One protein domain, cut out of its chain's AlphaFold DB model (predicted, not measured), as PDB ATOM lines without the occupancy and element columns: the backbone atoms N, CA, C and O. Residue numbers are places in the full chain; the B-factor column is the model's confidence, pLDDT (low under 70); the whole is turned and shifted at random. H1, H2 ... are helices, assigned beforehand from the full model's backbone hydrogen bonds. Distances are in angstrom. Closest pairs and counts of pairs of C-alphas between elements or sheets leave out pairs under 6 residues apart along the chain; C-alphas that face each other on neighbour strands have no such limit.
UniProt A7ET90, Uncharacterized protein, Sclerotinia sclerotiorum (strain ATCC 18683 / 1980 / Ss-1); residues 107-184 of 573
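What this domain is: This is residues 107 to 184 of the 573 residues of an uncharacterized protein of Sclerotinia sclerotiorum (strain ATCC 18683 / 1980 / Ss-1) (UniProt A7ET90). A small head with a long helical arm: H2 and H3 fold back on each other as a helical hairpin, the short H1 packs on H2, and H4 leaves the far end of H3 at a corner and sticks out from the head with residues 160 to 184, of which 160 to 183 belong to H4. The arm makes the length of the whole, while the head of 53 residues that remains without residues 160 to 184 spans 28 by 17 by 15 A. The printed part has 78 residues, with four named helices in the order H1, H2, H3, H4 and no named strand, and its class is all helix. It is only just loose, close to extended, with a radius of gyration of the C-alphas of 16.9 A, and elongated, with spans of 52 by 28 by 19 A.

Where its parts are: The printed part begins with H1, residues 107 to 110, whose first C-alpha, that of Tyr 107, is at (123.909, 127.548, 106.623). H2 follows at residues 120 to 131 and measures 16.1 A from first to last C-alpha. H3, residues 139 to 150, measures 16.2 A and begins with C-alpha 139 at (115.104, 114.835, 110.223). H4, residues 152 to 183, is the longest helix at 46.2 A, and its last C-alpha, that of Asn 183, is at (158.827, 116.021, 94.308).

How they stand to each other: H2 and H3 touch and form a helical hairpin, running opposite ways at a shallow tilt of 7 degrees. Their closest C-alphas, those of Thr 120 and Thr 150, are 5.6 A apart. H1 touches H2, where the C-alphas of Leu 110 and Ala 126 come closest at 5.6 A. H1 and H3 are near each other, with 9 pairs of C-alphas within 10 A. H3 and H4 touch only at the corner by their link: H3 touches H4 with residues 148 to 149 alone, and H4 touches H3 with residues 154 to 158 alone. The closest C-alphas there are those of Leu 149 and Arg 155, at 4.7 A, and the two helices stand about perpendicular at 76 degrees. H4 is apart from H1 and from H2. In H2, H3 and H4 every O i to N i+4 pair is within hydrogen-bond range, while H1 with its 4 residues is too short for such a pair.

The domain as a whole: The two C-alphas farthest apart are those of Gly 132 and Met 182, at 52.5 A. The printed part has no cut. The link from H3 to H4 is tight, with 1 residue, and those from H1 to H2 and from H2 to H3 are short, with 9 and 7 residues. The mean pLDDT of the printed part is 87.7, and residues 134 and 184 are under 70.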
ATOM      1  N   TYR A 107     124.582 126.498 107.390       92.50
ATOM      2  CA  TYR A 107     123.909 127.548 106.623       92.50
ATOM      3  C   TYR A 107     123.598 127.084 105.194       92.50
ATOM      4  O   TYR A 107     122.462 127.231 104.755       92.50
ATOM      5  N   ASN A 108     124.544 126.434 104.506       91.44
ATOM      6  CA  ASN A 108     124.328 125.909 103.152       91.44
ATOM      7  C   ASN A 108     123.258 124.807 103.125       91.44
ATOM      8  O   ASN A 108     122.482 124.750 102.175       91.44
ATOM      9  N   ILE A 109     123.169 123.974 104.171       90.44
ATOM     10  CA  ILE A 109     122.101 122.966 104.312       90.44
ATOM     11  C   ILE A 109     120.723 123.636 104.437       90.44
ATOM     12  O   ILE A 109     119.766 123.170 103.826       90.44
ATOM     13  N   LEU A 110     120.626 124.756 105.161       89.50
ATOM     14  CA  LEU A 110     119.401 125.562 105.250       89.50
ATOM     15  C   LEU A 110     119.183 126.512 104.051       89.50
ATOM     16  O   LEU A 110     118.140 127.154 103.964       89.50
ATOM     17  N   GLY A 111     120.136 126.626 103.122       89.19
ATOM     18  CA  GLY A 111     120.091 127.600 102.023       89.19
ATOM     19  C   GLY A 111     120.258 129.063 102.464       89.19
ATOM     20  O   GLY A 111     119.820 129.969 101.756       89.19
ATOM     21  N   LEU A 112     120.869 129.298 103.628       91.38
ATOM     22  CA  LEU A 112     121.131 130.616 104.207       91.38
ATOM     23  C   LEU A 112     122.558 131.100 103.888       91.38
ATOM     24  O   LEU A 112     123.472 130.282 103.774       91.38
ATOM     25  N   PRO A 113     122.791 132.422 103.783       88.12
ATOM     26  CA  PRO A 113     124.130 132.962 103.582       88.12
ATOM     27  C   PRO A 113     124.990 132.800 104.843       88.12
ATOM     28  O   PRO A 113     124.546 133.081 105.955       88.12
ATOM     29  N   GLU A 114     126.258 132.429 104.667       82.38
ATOM     30  CA  GLU A 114     127.250 132.330 105.746       82.38
ATOM     31  C   GLU A 114     127.661 133.725 106.253       82.38
ATOM     32  O   GLU A 114     128.725 134.246 105.920       82.38
ATOM     33  N   SER A 115     126.793 134.364 107.040       78.88
ATOM     34  CA  SER A 115     127.010 135.716 107.560       78.88
ATOM     35  C   SER A 115     126.603 135.848 109.035       78.88
ATOM     36  O   SER A 115     125.692 135.152 109.497       78.88
ATOM     37  N   PRO A 116     127.226 136.772 109.795       74.31
ATOM     38  CA  PRO A 116     126.788 137.077 111.159       74.31
ATOM     39  C   PRO A 116     125.377 137.688 111.193       74.31
ATOM     40  O   PRO A 116     124.701 137.593 112.212       74.31
ATOM     41  N   ASN A 117     124.913 138.256 110.074       83.12
ATOM     42  CA  ASN A 117     123.654 138.994 109.969       83.12
ATOM     43  C   ASN A 117     122.405 138.098 109.881       83.12
ATOM     44  O   ASN A 117     121.301 138.621 109.979       83.12
ATOM     45  N   VAL A 118     122.555 136.778 109.698       86.38
ATOM     46  CA  VAL A 118     121.415 135.842 109.723       86.38
ATOM     47  C   VAL A 118     120.748 135.898 111.099       86.38
ATOM     48  O   VAL A 118     121.407 135.643 112.114       86.38
ATOM     49  N   THR A 119     119.458 136.211 111.142       90.62
ATOM     50  CA  THR A 119     118.659 136.268 112.372       90.62
ATOM     51  C   THR A 119     118.103 134.889 112.739       90.62
ATOM     52  O   THR A 119     118.084 133.968 111.923       90.62
ATOM     53  N   THR A 120     117.626 134.717 113.976       91.25
ATOM     54  CA  THR A 120     116.954 133.469 114.389       91.25
ATOM     55  C   THR A 120     115.677 133.208 113.589       91.25
ATOM     56  O   THR A 120     115.397 132.060 113.267       91.25
ATOM     57  N   LYS A 121     114.961 134.264 113.177       92.50
ATOM     58  CA  LYS A 121     113.761 134.157 112.334       92.50
ATOM     59  C   LYS A 121     114.077 133.573 110.958       92.50
ATOM     60  O   LYS A 121     113.354 132.700 110.496       92.50
ATOM     61  N   ASP A 122     115.185 133.993 110.344       93.19
ATOM     62  CA  ASP A 122     115.624 133.456 109.047       93.19
ATOM     63  C   ASP A 122     115.987 131.961 109.157       93.19
ATOM     64  O   ASP A 122     115.727 131.178 108.244       93.19
ATOM     65  N   ILE A 123     116.562 131.554 110.298       93.50
ATOM     66  CA  ILE A 123     116.895 130.154 110.615       93.50
ATOM     67  C   ILE A 123     115.627 129.314 110.809       93.50
ATOM     68  O   ILE A 123     115.540 128.217 110.257       93.50
ATOM     69  N   GLU A 124     114.640 129.827 111.544       93.75
ATOM     70  CA  GLU A 124     113.343 129.174 111.756       93.75
ATOM     71  C   GLU A 124     112.547 129.047 110.445       93.75
ATOM     72  O   GLU A 124     112.030 127.969 110.144       93.75
ATOM     73  N   GLU A 125     112.488 130.098 109.617       93.81
ATOM     74  CA  GLU A 125     111.822 130.054 108.307       93.81
ATOM     75  C   GLU A 125     112.486 129.024 107.381       93.81
ATOM     76  O   GLU A 125     111.804 128.174 106.797       93.81
ATOM     77  N   ALA A 126     113.819 129.051 107.280       91.94
ATOM     78  CA  ALA A 126     114.570 128.105 106.462       91.94
ATOM     79  C   ALA A 126     114.414 126.656 106.952       91.94
ATOM     80  O   ALA A 126     114.194 125.756 106.138       91.94
ATOM     81  N   TYR A 127     114.456 126.428 108.268       93.25
ATOM     82  CA  TYR A 127     114.213 125.113 108.859       93.25
ATOM     83  C   TYR A 127     112.802 124.606 108.540       93.25
ATOM     84  O   TYR A 127     112.667 123.505 108.010       93.25
ATOM     85  N   ASN A 128     111.758 125.410 108.765       91.38
ATOM     86  CA  ASN A 128     110.371 125.020 108.481       91.38
ATOM     87  C   ASN A 128     110.154 124.709 106.986       91.38
ATOM     88  O   ASN A 128     109.465 123.748 106.630       91.38
ATOM     89  N   LYS A 129     110.806 125.470 106.100       91.06
ATOM     90  CA  LYS A 129     110.782 125.280 104.641       91.06
ATOM     91  C   LYS A 129     111.470 123.990 104.172       91.06
ATOM     92  O   LYS A 129     111.085 123.469 103.119       91.06
ATOM     93  N   LEU A 130     112.461 123.484 104.914       87.38
ATOM     94  CA  LEU A 130     113.078 122.171 104.677       87.38
ATOM     95  C   LEU A 130     112.321 121.030 105.367       87.38
ATOM     96  O   LEU A 130     112.121 119.995 104.742       87.38
ATOM     97  N   ALA A 131     111.873 121.210 106.610       84.94
ATOM     98  CA  ALA A 131     111.181 120.181 107.389       84.94
ATOM     99  C   ALA A 131     109.863 119.724 106.734       84.94
ATOM    100  O   ALA A 131     109.494 118.558 106.837       84.94
ATOM    101  N   GLY A 132     109.180 120.619 106.011       78.50
ATOM    102  CA  GLY A 132     107.987 120.297 105.220       78.50
ATOM    103  C   GLY A 132     108.250 119.661 103.846       78.50
ATOM    104  O   GLY A 132     107.316 119.570 103.047       78.50
ATOM    105  N   LYS A 133     109.489 119.275 103.510       82.06
ATOM    106  CA  LYS A 133     109.853 118.703 102.201       82.06
ATOM    107  C   LYS A 133     110.675 117.419 102.342       82.06
ATOM    108  O   LYS A 133     111.463 117.307 103.277       82.06
ATOM    109  N   PRO A 134     110.580 116.477 101.380       68.62
ATOM    110  CA  PRO A 134     111.541 115.385 101.287       68.62
ATOM    111  C   PRO A 134     112.932 115.978 101.029       68.62
ATOM    112  O   PRO A 134     113.194 116.562  99.976       68.62
ATOM    113  N   SER A 135     113.795 115.876 102.035       73.56
ATOM    114  CA  SER A 135     115.149 116.423 102.053       73.56
ATOM    115  C   SER A 135     116.166 115.282 101.979       73.56
ATOM    116  O   SER A 135     115.917 114.196 102.495       73.56
ATOM    117  N   ASN A 136     117.341 115.539 101.399       81.50
ATOM    118  CA  ASN A 136     118.446 114.568 101.367       81.50
ATOM    119  C   ASN A 136     119.100 114.346 102.749       81.50
ATOM    120  O   ASN A 136     119.961 113.482 102.890       81.50
ATOM    121  N   TYR A 137     118.724 115.136 103.758       82.25
ATOM    122  CA  TYR A 137     119.212 115.054 105.135       82.25
ATOM    123  C   TYR A 137     118.149 114.440 106.048       82.25
ATOM    124  O   TYR A 137     116.961 114.750 105.914       82.25
ATOM    125  N   THR A 138     118.577 113.617 107.011       86.81
ATOM    126  CA  THR A 138     117.671 113.038 108.012       86.81
ATOM    127  C   THR A 138     117.050 114.129 108.887       86.81
ATOM    128  O   THR A 138     117.667 115.164 109.157       86.81
ATOM    129  N   GLN A 139     115.827 113.891 109.364       87.69
ATOM    130  CA  GLN A 139     115.104 114.835 110.223       87.69
ATOM    131  C   GLN A 139     115.878 115.149 111.514       87.69
ATOM    132  O   GLN A 139     115.920 116.300 111.939       87.69
ATOM    133  N   GLU A 140     116.571 114.159 112.082       88.56
ATOM    134  CA  GLU A 140     117.498 114.323 113.209       88.56
ATOM    135  C   GLU A 140     118.645 115.292 112.888       88.56
ATOM    136  O   GLU A 140     118.938 116.189 113.680       88.56
ATOM    137  N   THR A 141     119.260 115.170 111.704       90.00
ATOM    138  CA  THR A 141     120.336 116.073 111.259       90.00
ATOM    139  C   THR A 141     119.819 117.504 111.124       90.00
ATOM    140  O   THR A 141     120.459 118.439 111.607       90.00
ATOM    141  N   LEU A 142     118.634 117.693 110.533       91.19
ATOM    142  CA  LEU A 142     117.997 119.011 110.423       91.19
ATOM    143  C   LEU A 142     117.649 119.600 111.799       91.19
ATOM    144  O   LEU A 142     117.905 120.781 112.039       91.19
ATOM    145  N   GLN A 143     117.134 118.791 112.732       92.25
ATOM    146  CA  GLN A 143     116.892 119.223 114.112       92.25
ATOM    147  C   GLN A 143     118.189 119.586 114.844       92.25
ATOM    148  O   GLN A 143     118.210 120.566 115.592       92.25
ATOM    149  N   GLN A 144     119.275 118.833 114.642       92.94
ATOM    150  CA  GLN A 144     120.581 119.145 115.223       92.94
ATOM    151  C   GLN A 144     121.119 120.473 114.676       92.94
ATOM    152  O   GLN A 144     121.559 121.315 115.456       92.94
ATOM    153  N   ILE A 145     121.024 120.690 113.362       92.75
ATOM    154  CA  ILE A 145     121.397 121.948 112.700       92.75
ATOM    155  C   ILE A 145     120.601 123.121 113.279       92.75
ATOM    156  O   ILE A 145     121.201 124.117 113.686       92.75
ATOM    157  N   HIS A 146     119.277 122.981 113.397       94.31
ATOM    158  CA  HIS A 146     118.407 123.991 114.000       94.31
ATOM    159  C   HIS A 146     118.811 124.295 115.454       94.31
ATOM    160  O   HIS A 146     119.118 125.440 115.786       94.31
ATOM    161  N   LYS A 147     118.942 123.268 116.310       94.75
ATOM    162  CA  LYS A 147     119.401 123.413 117.708       94.75
ATOM    163  C   LYS A 147     120.783 124.081 117.819       94.75
ATOM    164  O   LYS A 147     121.040 124.781 118.800       94.75
ATOM    165  N   THR A 148     121.678 123.871 116.851       93.94
ATOM    166  CA  THR A 148     123.006 124.505 116.828       93.94
ATOM    167  C   THR A 148     122.956 125.962 116.370       93.94
ATOM    168  O   THR A 148     123.640 126.782 116.974       93.94
ATOM    169  N   LEU A 149     122.181 126.298 115.336       93.44
ATOM    170  CA  LEU A 149     122.158 127.651 114.763       93.44
ATOM    171  C   LEU A 149     121.253 128.630 115.527       93.44
ATOM    172  O   LEU A 149     121.596 129.810 115.625       93.44
ATOM    173  N   THR A 150     120.141 128.165 116.103       93.75
ATOM    174  CA  THR A 150     119.204 129.020 116.858       93.75
ATOM    175  C   THR A 150     119.782 129.454 118.215       93.75
ATOM    176  O   THR A 150     119.488 130.545 118.698       93.75
ATOM    177  N   ASN A 151     120.669 128.655 118.821       93.81
ATOM    178  CA  ASN A 151     121.390 129.037 120.039       93.81
ATOM    179  C   ASN A 151     122.665 129.835 119.694       93.81
ATOM    180  O   ASN A 151     123.585 129.311 119.068       93.81
ATOM    181  N   SER A 152     122.751 131.086 120.155       90.31
ATOM    182  CA  SER A 152     123.846 132.014 119.825       90.31
ATOM    183  C   SER A 152     125.244 131.523 120.231       90.31
ATOM    184  O   SER A 152     126.205 131.732 119.488       90.31
ATOM    185  N   ILE A 153     125.366 130.837 121.373       92.94
ATOM    186  CA  ILE A 153     126.636 130.275 121.855       92.94
ATOM    187  C   ILE A 153     127.043 129.097 120.966       92.94
ATOM    188  O   ILE A 153     128.151 129.085 120.431       92.94
ATOM    189  N   ARG A 154     126.131 128.139 120.738       93.94
ATOM    190  CA  ARG A 154     126.387 126.966 119.881       93.94
ATOM    191  C   ARG A 154     126.729 127.379 118.448       93.94
ATOM    192  O   ARG A 154     127.668 126.824 117.878       93.94
ATOM    193  N   ARG A 155     126.043 128.390 117.908       92.50
ATOM    194  CA  ARG A 155     126.327 128.985 116.596       92.50
ATOM    195  C   ARG A 155     127.720 129.610 116.545       92.50
ATOM    196  O   ARG A 155     128.490 129.280 115.649       92.50
ATOM    197  N   ARG A 156     128.100 130.426 117.536       91.81
ATOM    198  CA  ARG A 156     129.444 131.030 117.603       91.81
ATOM    199  C   ARG A 156     130.552 129.973 117.686       91.81
ATOM    200  O   ARG A 156     131.569 130.113 117.005       91.81
ATOM    201  N   THR A 157     130.353 128.917 118.475       93.81
ATOM    202  CA  THR A 157     131.290 127.785 118.575       93.81
ATOM    203  C   THR A 157     131.384 127.014 117.257       93.81
ATOM    204  O   THR A 157     132.488 126.694 116.816       93.81
ATOM    205  N   TYR A 158     130.255 126.782 116.578       93.19
ATOM    206  CA  TYR A 158     130.222 126.180 115.244       93.19
ATOM    207  C   TYR A 158     130.979 127.027 114.207       93.19
ATOM    208  O   TYR A 158     131.849 126.510 113.502       93.19
ATOM    209  N   ASP A 159     130.727 128.338 114.162       91.75
ATOM    210  CA  ASP A 159     131.389 129.275 113.247       91.75
ATOM    211  C   ASP A 159     132.905 129.359 113.495       91.75
ATOM    212  O   ASP A 159     133.686 129.576 112.565       91.75
ATOM    213  N   LEU A 160     133.346 129.220 114.749       92.31
ATOM    214  CA  LEU A 160     134.766 129.160 115.108       92.31
ATOM    215  C   LEU A 160     135.396 127.831 114.664       92.31
ATOM    216  O   LEU A 160     136.381 127.845 113.923       92.31
ATOM    217  N   GLY A 161     134.796 126.697 115.041       92.44
ATOM    218  CA  GLY A 161     135.283 125.362 114.676       92.44
ATOM    219  C   GLY A 161     135.340 125.148 113.161       92.44
ATOM    220  O   GLY A 161     136.321 124.613 112.642       92.44
ATOM    221  N   ARG A 162     134.349 125.661 112.422       89.06
ATOM    222  CA  ARG A 162     134.348 125.621 110.957       89.06
ATOM    223  C   ARG A 162     135.450 126.486 110.341       89.06
ATOM    224  O   ARG A 162     136.100 126.032 109.402       89.06
ATOM    225  N   ARG A 163     135.711 127.692 110.862       90.19
ATOM    226  CA  ARG A 163     136.843 128.518 110.395       90.19
ATOM    227  C   ARG A 163     138.185 127.829 110.646       90.19
ATOM    228  O   ARG A 163     139.001 127.776 109.731       90.19
ATOM    229  N   ALA A 164     138.376 127.224 111.819       89.38
ATOM    230  CA  ALA A 164     139.568 126.430 112.117       89.38
ATOM    231  C   ALA A 164     139.721 125.224 111.164       89.38
ATOM    232  O   ALA A 164     140.817 124.959 110.668       89.38
ATOM    233  N   HIS A 165     138.623 124.531 110.839       88.75
ATOM    234  CA  HIS A 165     138.632 123.432 109.868       88.75
ATOM    235  C   HIS A 165     139.012 123.892 108.451       88.75
ATOM    236  O   HIS A 165     139.849 123.256 107.812       88.75
ATOM    237  N   LEU A 166     138.454 125.010 107.975       87.62
ATOM    238  CA  LEU A 166     138.792 125.585 106.666       87.62
ATOM    239  C   LEU A 166     140.271 125.996 106.591       87.62
ATOM    240  O   LEU A 166     140.948 125.647 105.626       87.62
ATOM    241  N   VAL A 167     140.797 126.646 107.635       89.00
ATOM    242  CA  VAL A 167     142.228 126.996 107.741       89.00
ATOM    243  C   VAL A 167     143.109 125.739 107.716       89.00
ATOM    244  O   VAL A 167     144.106 125.680 106.990       89.00
ATOM    245  N   ARG A 168     142.715 124.678 108.434       88.31
ATOM    246  CA  ARG A 168     143.412 123.384 108.395       88.31
ATOM    247  C   ARG A 168     143.386 122.752 106.999       88.31
ATOM    248  O   ARG A 168     144.406 122.216 106.573       88.31
ATOM    249  N   GLN A 169     142.270 122.835 106.272       86.62
ATOM    250  CA  GLN A 169     142.190 122.369 104.885       86.62
ATOM    251  C   GLN A 169     143.101 123.177 103.951       86.62
ATOM    252  O   GLN A 169     143.827 122.571 103.164       86.62
ATOM    253  N   THR A 170     143.151 124.509 104.069       86.94
ATOM    254  CA  THR A 170     144.082 125.320 103.262       86.94
ATOM    255  C   THR A 170     145.542 124.977 103.558       86.94
ATOM    256  O   THR A 170     146.311 124.789 102.621       86.94
ATOM    257  N   HIS A 171     145.913 124.755 104.826       88.50
ATOM    258  CA  HIS A 171     147.264 124.299 105.176       88.50
ATOM    259  C   HIS A 171     147.608 122.918 104.601       88.50
ATOM    260  O   HIS A 171     148.751 122.701 104.196       88.50
ATOM    261  N   LEU A 172     146.651 121.985 104.537       88.25
ATOM    262  CA  LEU A 172     146.861 120.682 103.893       88.25
ATOM    263  C   LEU A 172     147.074 120.829 102.379       88.25
ATOM    264  O   LEU A 172     147.990 120.212 101.841       88.25
ATOM    265  N   ILE A 173     146.296 121.684 101.708       88.25
ATOM    266  CA  ILE A 173     146.430 121.962 100.267       88.25
ATOM    267  C   ILE A 173     147.759 122.666  99.957       88.25
ATOM    268  O   ILE A 173     148.447 122.296  99.002       88.25
ATOM    269  N   ASP A 174     148.164 123.650 100.763       87.00
ATOM    270  CA  ASP A 174     149.443 124.347 100.591       87.00
ATOM    271  C   ASP A 174     150.635 123.425 100.867       87.00
ATOM    272  O   ASP A 174     151.631 123.466 100.137       87.00
ATOM    273  N   ARG A 175     150.516 122.534 101.859       87.88
ATOM    274  CA  ARG A 175     151.494 121.472 102.106       87.88
ATOM    275  C   ARG A 175     151.586 120.513 100.921       87.88
ATOM    276  O   ARG A 175     152.694 120.238 100.468       87.88
ATOM    277  N   GLU A 176     150.463 120.047 100.383       87.94
ATOM    278  CA  GLU A 176     150.452 119.161  99.213       87.94
ATOM    279  C   GLU A 176     151.065 119.858  97.985       87.94
ATOM    280  O   GLU A 176     151.884 119.278  97.272       87.94
ATOM    281  N   ARG A 177     150.747 121.142  97.765       84.62
ATOM    282  CA  ARG A 177     151.349 121.977  96.714       84.62
ATOM    283  C   ARG A 177     152.862 122.134  96.908       84.62
ATOM    284  O   ARG A 177     153.601 122.090  95.921       84.62
ATOM    285  N   PHE A 178     153.326 122.308  98.144       84.88
ATOM    286  CA  PHE A 178     154.748 122.383  98.478       84.88
ATOM    287  C   PHE A 178     155.458 121.046  98.226       84.88
ATOM    288  O   PHE A 178     156.448 121.014  97.496       84.88
ATOM    289  N   GLU A 179     154.925 119.937  98.741       82.50
ATOM    290  CA  GLU A 179     155.471 118.592  98.524       82.50
ATOM    291  C   GLU A 179     155.482 118.233  97.027       82.50
ATOM    292  O   GLU A 179     156.492 117.752  96.517       82.50
ATOM    293  N   ARG A 180     154.434 118.580  96.267       81.75
ATOM    294  CA  ARG A 180     154.384 118.401  94.804       81.75
ATOM    295  C   ARG A 180     155.454 119.223  94.072       81.75
ATOM    296  O   ARG A 180     156.041 118.728  93.112       81.75
ATOM    297  N   LYS A 181     155.750 120.447  94.532       78.00
ATOM    298  CA  LYS A 181     156.833 121.291  93.988       78.00
ATOM    299  C   LYS A 181     158.225 120.731  94.306       78.00
ATOM    300  O   LYS A 181     159.118 120.852  93.473       78.00
ATOM    301  N   MET A 182     158.403 120.110  95.471       71.44
ATOM    302  CA  MET A 182     159.659 119.452  95.863       71.44
ATOM    303  C   MET A 182     159.865 118.113  95.134       71.44
ATOM    304  O   MET A 182     160.996 117.767  94.798       71.44
ATOM    305  N   ASN A 183     158.781 117.386  94.843       75.69
ATOM    306  CA  ASN A 183     158.827 116.021  94.308       75.69
ATOM    307  C   ASN A 183     158.678 115.924  92.772       75.69
ATOM    308  O   ASN A 183     158.793 114.824  92.234       75.69
ATOM    309  N   GLY A 184     158.412 117.024  92.048       57.44
ATOM    310  CA  GLY A 184     158.065 116.961  90.619       57.44
ATOM    311  C   GLY A 184     158.506 118.140  89.742       57.44
ATOM    312  O   GLY A 184     157.773 119.112  89.592       57.44
TER     313      GLY A 184